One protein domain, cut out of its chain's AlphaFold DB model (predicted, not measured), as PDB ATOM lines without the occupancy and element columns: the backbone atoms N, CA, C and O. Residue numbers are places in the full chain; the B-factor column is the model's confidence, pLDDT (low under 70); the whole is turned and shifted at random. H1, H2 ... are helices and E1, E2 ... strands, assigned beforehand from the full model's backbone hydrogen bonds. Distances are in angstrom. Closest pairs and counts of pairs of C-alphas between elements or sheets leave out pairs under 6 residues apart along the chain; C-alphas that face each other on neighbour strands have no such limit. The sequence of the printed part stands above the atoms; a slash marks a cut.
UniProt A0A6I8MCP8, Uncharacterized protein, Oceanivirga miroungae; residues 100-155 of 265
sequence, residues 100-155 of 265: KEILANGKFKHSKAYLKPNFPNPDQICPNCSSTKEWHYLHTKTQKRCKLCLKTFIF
ATOM      1  N   LYS A 100     -32.498  17.618  33.817       85.69
ATOM      2  CA  LYS A 100     -33.180  16.473  33.193       85.69
ATOM      3  C   LYS A 100     -32.309  15.802  32.129       85.69
ATOM      4  O   LYS A 100     -32.252  14.580  32.082       85.69
ATOM      5  N   GLU A 101     -31.585  16.587  31.337       86.44
ATOM      6  CA  GLU A 101     -30.643  16.073  30.334       86.44
ATOM      7  C   GLU A 101     -29.435  15.404  31.001       86.44
ATOM      8  O   GLU A 101     -28.998  14.337  30.579       86.44
ATOM      9  N   ILE A 102     -28.937  15.981  32.102       84.69
ATOM     10  CA  ILE A 102     -27.857  15.364  32.886       84.69
ATOM     11  C   ILE A 102     -28.310  14.006  33.440       84.69
ATOM     12  O   ILE A 102     -27.549  13.042  33.390       84.69
ATOM     13  N   LEU A 103     -29.545  13.913  33.941       87.31
ATOM     14  CA  LEU A 103     -30.112  12.663  34.450       87.31
ATOM     15  C   LEU A 103     -30.325  11.616  33.352       87.31
ATOM     16  O   LEU A 103     -30.116  10.437  33.614       87.31
ATOM     17  N   ALA A 104     -30.700  12.028  32.139       85.88
ATOM     18  CA  ALA A 104     -30.846  11.115  31.006       85.88
ATOM     19  C   ALA A 104     -29.508  10.465  30.608       85.88
ATOM     20  O   ALA A 104     -29.472   9.296  30.232       85.88
ATOM     21  N   ASN A 105     -28.401  11.199  30.755       83.88
ATOM     22  CA  ASN A 105     -27.077  10.777  30.297       83.88
ATOM     23  C   ASN A 105     -26.233  10.048  31.360       83.88
ATOM     24  O   ASN A 105     -25.099   9.662  31.075       83.88
ATOM     25  N   GLY A 106     -26.724   9.854  32.591       80.62
ATOM     26  CA  GLY A 106     -25.903   9.268  33.652       80.62
ATOM     27  C   GLY A 106     -26.669   8.621  34.803       80.62
ATOM     28  O   GLY A 106     -27.824   8.921  35.082       80.62
ATOM     29  N   LYS A 107     -25.988   7.728  35.530       82.62
ATOM     30  CA  LYS A 107     -26.531   7.067  36.725       82.62
ATOM     31  C   LYS A 107     -26.163   7.853  37.983       82.62
ATOM     32  O   LYS A 107     -25.114   7.626  38.584       82.62
ATOM     33  N   PHE A 108     -27.039   8.760  38.407       84.31
ATOM     34  CA  PHE A 108     -26.857   9.543  39.632       84.31
ATOM     35  C   PHE A 108     -27.715   9.005  40.777       84.31
ATOM     36  O   PHE A 108     -28.867   8.629  40.593       84.31
ATOM     37  N   LYS A 109     -27.160   9.006  41.993       85.38
ATOM     38  CA  LYS A 109     -27.908   8.711  43.223       85.38
ATOM     39  C   LYS A 109     -28.208  10.002  43.973       85.38
ATOM     40  O   LYS A 109     -27.311  10.840  44.147       85.38
ATOM     41  N   HIS A 110     -29.428  10.111  44.494       85.12
ATOM     42  CA  HIS A 110     -29.844  11.231  45.334       85.12
ATOM     43  C   HIS A 110     -28.877  11.471  46.505       85.12
ATOM     44  O   HIS A 110     -28.116  10.601  46.951       85.12
ATOM     45  N   SER A 111     -28.828  12.709  46.985       84.00
ATOM     46  CA  SER A 111     -28.153  13.030  48.240       84.00
ATOM     47  C   SER A 111     -28.969  12.459  49.404       84.00
ATOM     48  O   SER A 111     -30.181  12.429  49.338       84.00
ATOM     49  N   LYS A 112     -28.339  11.998  50.488       84.06
ATOM     50  CA  LYS A 112     -29.075  11.706  51.737       84.06
ATOM     51  C   LYS A 112     -29.186  12.944  52.636       84.06
ATOM     52  O   LYS A 112     -29.727  12.877  53.730       84.06
ATOM     53  N   ALA A 113     -28.614  14.072  52.206       80.25
ATOM     54  CA  ALA A 113     -28.483  15.268  53.027       80.25
ATOM     55  C   ALA A 113     -29.799  16.046  53.134       80.25
ATOM     56  O   ALA A 113     -30.042  16.645  54.175       80.25
ATOM     57  N   TYR A 114     -30.646  16.002  52.099       78.19
ATOM     58  CA  TYR A 114     -31.945  16.681  52.093       78.19
ATOM     59  C   TYR A 114     -32.966  16.054  53.057       78.19
ATOM     60  O   TYR A 114     -33.942  16.704  53.408       78.19
ATOM     61  N   LEU A 115     -32.740  14.804  53.482       81.75
ATOM     62  CA  LEU A 115     -33.578  14.088  54.451       81.75
ATOM     63  C   LEU A 115     -33.308  14.520  55.899       81.75
ATOM     64  O   LEU A 115     -34.028  14.116  56.808       81.75
ATOM     65  N   LYS A 116     -32.251  15.305  56.141       81.44
ATOM     66  CA  LYS A 116     -31.953  15.805  57.484       81.44
ATOM     67  C   LYS A 116     -32.942  16.923  57.844       81.44
ATOM     68  O   LYS A 116     -33.122  17.824  57.028       81.44
ATOM     69  N   PRO A 117     -33.501  16.938  59.068       74.88
ATOM     70  CA  PRO A 117     -34.473  17.954  59.484       74.88
ATOM     71  C   PRO A 117     -33.898  19.380  59.447       74.88
ATOM     72  O   PRO A 117     -34.595  20.315  59.079       74.88
ATOM     73  N   ASN A 118     -32.596  19.541  59.712       79.62
ATOM     74  CA  ASN A 118     -31.901  20.835  59.675       79.62
ATOM     75  C   ASN A 118     -31.307  21.168  58.292       79.62
ATOM     76  O   ASN A 118     -30.235  21.772  58.210       79.62
ATOM     77  N   PHE A 119     -31.921  20.721  57.191       80.69
ATOM     78  CA  PHE A 119     -31.433  21.063  55.855       80.69
ATOM     79  C   PHE A 119     -31.812  22.516  55.505       80.69
ATOM     80  O   PHE A 119     -32.997  22.816  55.363       80.69
ATOM     81  N   PRO A 120     -30.837  23.433  55.346       76.50
ATOM     82  CA  PRO A 120     -31.132  24.852  55.158       76.50
ATOM     83  C   PRO A 120     -31.789  25.103  53.793       76.50
ATOM     84  O   PRO A 120     -31.347  24.535  52.796       76.50
ATOM     85  N   ASN A 121     -32.804  25.970  53.720       76.19
ATOM     86  CA  ASN A 121     -33.501  26.418  52.497       76.19
ATOM     87  C   ASN A 121     -33.861  25.287  51.504       76.19
ATOM     88  O   ASN A 121     -33.287  25.236  50.411       76.19
ATOM     89  N   PRO A 122     -34.765  24.353  51.850       77.69
ATOM     90  CA  PRO A 122     -35.097  23.203  51.006       77.69
ATOM     91  C   PRO A 122     -35.711  23.586  49.651       77.69
ATOM     92  O   PRO A 122     -35.541  22.839  48.697       77.69
ATOM     93  N   ASP A 123     -36.354  24.744  49.523       79.69
ATOM     94  CA  ASP A 123     -37.014  25.152  48.271       79.69
ATOM     95  C   ASP A 123     -36.048  25.764  47.246       79.69
ATOM     96  O   ASP A 123     -36.416  26.060  46.110       79.69
ATOM     97  N   GLN A 124     -34.782  25.954  47.627       79.69
ATOM     98  CA  GLN A 124     -33.784  26.557  46.758       79.69
ATOM     99  C   GLN A 124     -33.337  25.589  45.656       79.69
ATOM    100  O   GLN A 124     -32.796  24.514  45.916       79.69
ATOM    101  N   ILE A 125     -33.487  26.033  44.413       84.62
ATOM    102  CA  ILE A 125     -33.073  25.328  43.202       84.62
ATOM    103  C   ILE A 125     -31.600  25.652  42.875       84.62
ATOM    104  O   ILE A 125     -31.084  26.711  43.236       84.62
ATOM    105  N   CYS A 126     -30.886  24.745  42.195       82.56
ATOM    106  CA  CYS A 126     -29.519  25.026  41.746       82.56
ATOM    107  C   CYS A 126     -29.502  26.133  40.668       82.56
ATOM    108  O   CYS A 126     -30.094  25.928  39.611       82.56
ATOM    109  N   PRO A 127     -28.740  27.233  40.836       78.81
ATOM    110  CA  PRO A 127     -28.710  28.337  39.867       78.81
ATOM    111  C   PRO A 127     -28.054  27.973  38.528       78.81
ATOM    112  O   PRO A 127     -28.192  28.698  37.555       78.81
ATOM    113  N   ASN A 128     -27.309  26.866  38.473       79.12
ATOM    114  CA  ASN A 128     -26.581  26.463  37.271       79.12
ATOM    115  C   ASN A 128     -27.288  25.378  36.455       79.12
ATOM    116  O   ASN A 128     -27.070  25.313  35.251       79.12
ATOM    117  N   CYS A 129     -28.043  24.483  37.108       84.12
ATOM    118  CA  CYS A 129     -28.719  23.390  36.401       84.12
ATOM    119  C   CYS A 129     -30.221  23.254  36.664       84.12
ATOM    120  O   CYS A 129     -30.864  22.322  36.185       84.12
ATOM    121  N   SER A 130     -30.779  24.131  37.491       83.88
ATOM    122  CA  SER A 130     -32.176  24.075  37.908       83.88
ATOM    123  C   SER A 130     -32.586  22.781  38.636       83.88
ATOM    124  O   SER A 130     -33.763  22.440  38.684       83.88
ATOM    125  N   SER A 131     -31.634  22.049  39.236       85.44
ATOM    126  CA  SER A 131     -31.932  20.816  39.978       85.44
ATOM    127  C   SER A 131     -32.581  21.082  41.340       85.44
ATOM    128  O   SER A 131     -32.216  22.033  42.040       85.44
ATOM    129  N   THR A 132     -33.472  20.178  41.748       87.44
ATOM    130  CA  THR A 132     -34.181  20.197  43.038       87.44
ATOM    131  C   THR A 132     -33.289  19.793  44.224       87.44
ATOM    132  O   THR A 132     -32.169  19.296  44.046       87.44
ATOM    133  N   LYS A 133     -33.810  19.972  45.450       86.19
ATOM    134  CA  LYS A 133     -33.125  19.709  46.732       86.19
ATOM    135  C   LYS A 133     -32.553  18.305  46.889       86.19
ATOM    136  O   LYS A 133     -31.535  18.119  47.551       86.19
ATOM    137  N   GLU A 134     -33.166  17.324  46.238       88.56
ATOM    138  CA  GLU A 134     -32.769  15.915  46.301       88.56
ATOM    139  C   GLU A 134     -31.347  15.677  45.775       88.56
ATOM    140  O   GLU A 134     -30.666  14.715  46.142       88.56
ATOM    141  N   TRP A 135     -30.881  16.580  44.917       88.75
ATOM    142  CA  TRP A 135     -29.583  16.513  44.260       88.75
ATOM    143  C   TRP A 135     -28.529  17.376  44.948       88.75
ATOM    144  O   TRP A 135     -27.402  17.472  44.463       88.75
ATOM    145  N   HIS A 136     -28.861  18.016  46.070       89.25
ATOM    146  CA  HIS A 136     -27.964  18.925  46.773       89.25
ATOM    147  C   HIS A 136     -27.457  18.307  48.063       89.25
ATOM    148  O   HIS A 136     -28.183  17.614  48.771       89.25
ATOM    149  N   TYR A 137     -26.209  18.591  48.408       89.00
ATOM    150  CA  TYR A 137     -25.664  18.293  49.726       89.00
ATOM    151  C   TYR A 137     -24.995  19.526  50.317       89.00
ATOM    152  O   TYR A 137     -24.603  20.448  49.599       89.00
ATOM    153  N   LEU A 138     -24.885  19.543  51.640       87.38
ATOM    154  CA  LEU A 138     -24.201  20.611  52.349       87.38
ATOM    155  C   LEU A 138     -22.691  20.454  52.139       87.38
ATOM    156  O   LEU A 138     -22.134  19.409  52.471       87.38
ATOM    157  N   HIS A 139     -22.046  21.465  51.559       87.12
ATOM    158  CA  HIS A 139     -20.595  21.470  51.363       87.12
ATOM    159  C   HIS A 139     -19.889  22.209  52.500       87.12
ATOM    160  O   HIS A 139     -18.902  21.717  53.035       87.12
ATOM    161  N   THR A 140     -20.432  23.358  52.899       85.81
ATOM    162  CA  THR A 140     -19.976  24.144  54.052       85.81
ATOM    163  C   THR A 140     -21.183  24.674  54.829       85.81
ATOM    164  O   THR A 140     -22.322  24.509  54.398       85.81
ATOM    165  N   LYS A 141     -20.954  25.355  55.960       81.19
ATOM    166  CA  LYS A 141     -22.022  25.957  56.784       81.19
ATOM    167  C   LYS A 141     -22.899  26.978  56.046       81.19
ATOM    168  O   LYS A 141     -23.962  27.299  56.551       81.19
ATOM    169  N   THR A 142     -22.457  27.496  54.900       81.44
ATOM    170  CA  THR A 142     -23.153  28.538  54.122       81.44
ATOM    171  C   THR A 142     -23.332  28.174  52.646       81.44
ATOM    172  O   THR A 142     -23.954  28.923  51.893       81.44
ATOM    173  N   GLN A 143     -22.795  27.028  52.200       86.75
ATOM    174  CA  GLN A 143     -22.833  26.614  50.798       86.75
ATOM    175  C   GLN A 143     -23.363  25.193  50.617       86.75
ATOM    176  O   GLN A 143     -22.964  24.246  51.305       86.75
ATOM    177  N   LYS A 144     -24.214  25.037  49.607       88.06
ATOM    178  CA  LYS A 144     -24.629  23.749  49.055       88.06
ATOM    179  C   LYS A 144     -23.806  23.427  47.820       88.06
ATOM    180  O   LYS A 144     -23.291  24.316  47.145       88.06
ATOM    181  N   ARG A 145     -23.725  22.144  47.495       88.25
ATOM    182  CA  ARG A 145     -23.155  21.649  46.246       88.25
ATOM    183  C   ARG A 145     -24.157  20.755  45.542       88.25
ATOM    184  O   ARG A 145     -24.768  19.886  46.164       88.25
ATOM    185  N   CYS A 146     -24.334  20.983  44.246       89.19
ATOM    186  CA  CYS A 146     -25.166  20.129  43.411       89.19
ATOM    187  C   CYS A 146     -24.374  18.891  42.972       89.19
ATOM    188  O   CYS A 146     -23.234  19.011  42.532       89.19
ATOM    189  N   LYS A 147     -24.973  17.700  43.068       88.81
ATOM    190  CA  LYS A 147     -24.379  16.443  42.587       88.81
ATOM    191  C   LYS A 147     -24.362  16.321  41.064       88.81
ATOM    192  O   LYS A 147     -23.507  15.617  40.547       88.81
ATOM    193  N   LEU A 148     -25.294  16.977  40.373       87.44
ATOM    194  CA  LEU A 148     -25.441  16.867  38.919       87.44
ATOM    195  C   LEU A 148     -24.430  17.756  38.196       87.44
ATOM    196  O   LEU A 148     -23.647  17.273  37.392       87.44
ATOM    197  N   CYS A 149     -24.387  19.051  38.527       85.00
ATOM    198  CA  CYS A 149     -23.466  19.992  37.880       85.00
ATOM    199  C   CYS A 149     -22.162  20.235  38.653       85.00
ATOM    200  O   CYS A 149     -21.339  21.036  38.218       85.00
ATOM    201  N   LEU A 150     -21.996  19.613  39.827       86.62
ATOM    202  CA  LEU A 150     -20.831  19.746  40.713       86.62
ATOM    203  C   LEU A 150     -20.504  21.182  41.168       86.62
ATOM    204  O   LEU A 150     -19.516  21.384  41.875       86.62
ATOM    205  N   LYS A 151     -21.333  22.183  40.839       83.94
ATOM    206  CA  LYS A 151     -21.144  23.567  41.286       83.94
ATOM    207  C   LYS A 151     -21.629  23.774  42.718       83.94
ATOM    208  O   LYS A 151     -22.640  23.207  43.149       83.94
ATOM    209  N   THR A 152     -20.900  24.617  43.440       85.69
ATOM    210  CA  THR A 152     -21.278  25.138  44.755       85.69
ATOM    211  C   THR A 152     -22.076  26.429  44.608       85.69
ATOM    212  O   THR A 152     -21.845  27.212  43.689       85.69
ATOM    213  N   PHE A 153     -23.029  26.651  45.507       82.56
ATOM    214  CA  PHE A 153     -23.813  27.880  45.571       82.56
ATOM    215  C   PHE A 153     -24.186  28.199  47.021       82.56
ATOM    216  O   PHE A 153     -24.325  27.307  47.861       82.56
ATOM    217  N   ILE A 154     -24.313  29.491  47.319       81.38
ATOM    218  CA  ILE A 154     -24.651  29.989  48.653       81.38
ATOM    219  C   ILE A 154     -26.166  29.868  48.840       81.38
ATOM    220  O   ILE A 154     -26.939  30.239  47.954       81.38
ATOM    221  N   PHE A 155     -26.605  29.351  49.985       71.06
ATOM    222  CA  PHE A 155     -28.008  29.448  50.374       71.06
ATOM    223  C   PHE A 155     -28.207  30.766  51.113       71.06
ATOM    224  O   PHE A 155     -27.830  30.908  52.268       71.06
TER     225      PHE A 155
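What this domain is: This is residues 100 to 155 of the 265 residues of an uncharacterized protein of Oceanivirga miroungae (UniProt A0A6I8MCP8). The domain has little regular structure: a small three-stranded sheet, with part of the long loop of residues 105 to 135 folded over one face of it, and the short helix H1 at one end of the long axis. The 56 printed residues hold H1, E1, E2, E3 in that order, a mixed class with 17 residues in named elements. The antiparallel sheet E1 - E2 - E3 is a meander, each strand the antiparallel neighbour of the one before. The whole is compact, radius of gyration of the C-alphas 10.6 A, yet elongated, spanning 31 by 20 by 17 A.

Where its parts are: E1, residues 136 to 140, is 12.0 A long from C-alpha 136 at (-27.964, 18.925, 46.773). E2, residues 143 to 146, is 10.1 A; E3, residues 152 to 154, is 7.1 A and ends at (-24.651, 29.989, 48.653). H1, residues 100 to 104, is 6.2 A.

How they stand to each other: Hairpin E1 and E2 stands at 145 degrees, N 145 and O 137 2.8 A apart. Hairpin E2 and E3 stands at 141 degrees, N 144 and O 153 2.9 A apart. H1, its O i to N i+4 pair within hydrogen-bond range, is not on the sheet.

The domain as a whole: The C-alphas farthest apart, of Asn 105 and Asn 118, are 31.4 A apart. The link H1 to E1 is long. The printed part has no cut, and no printed residue is under 70 in pLDDT.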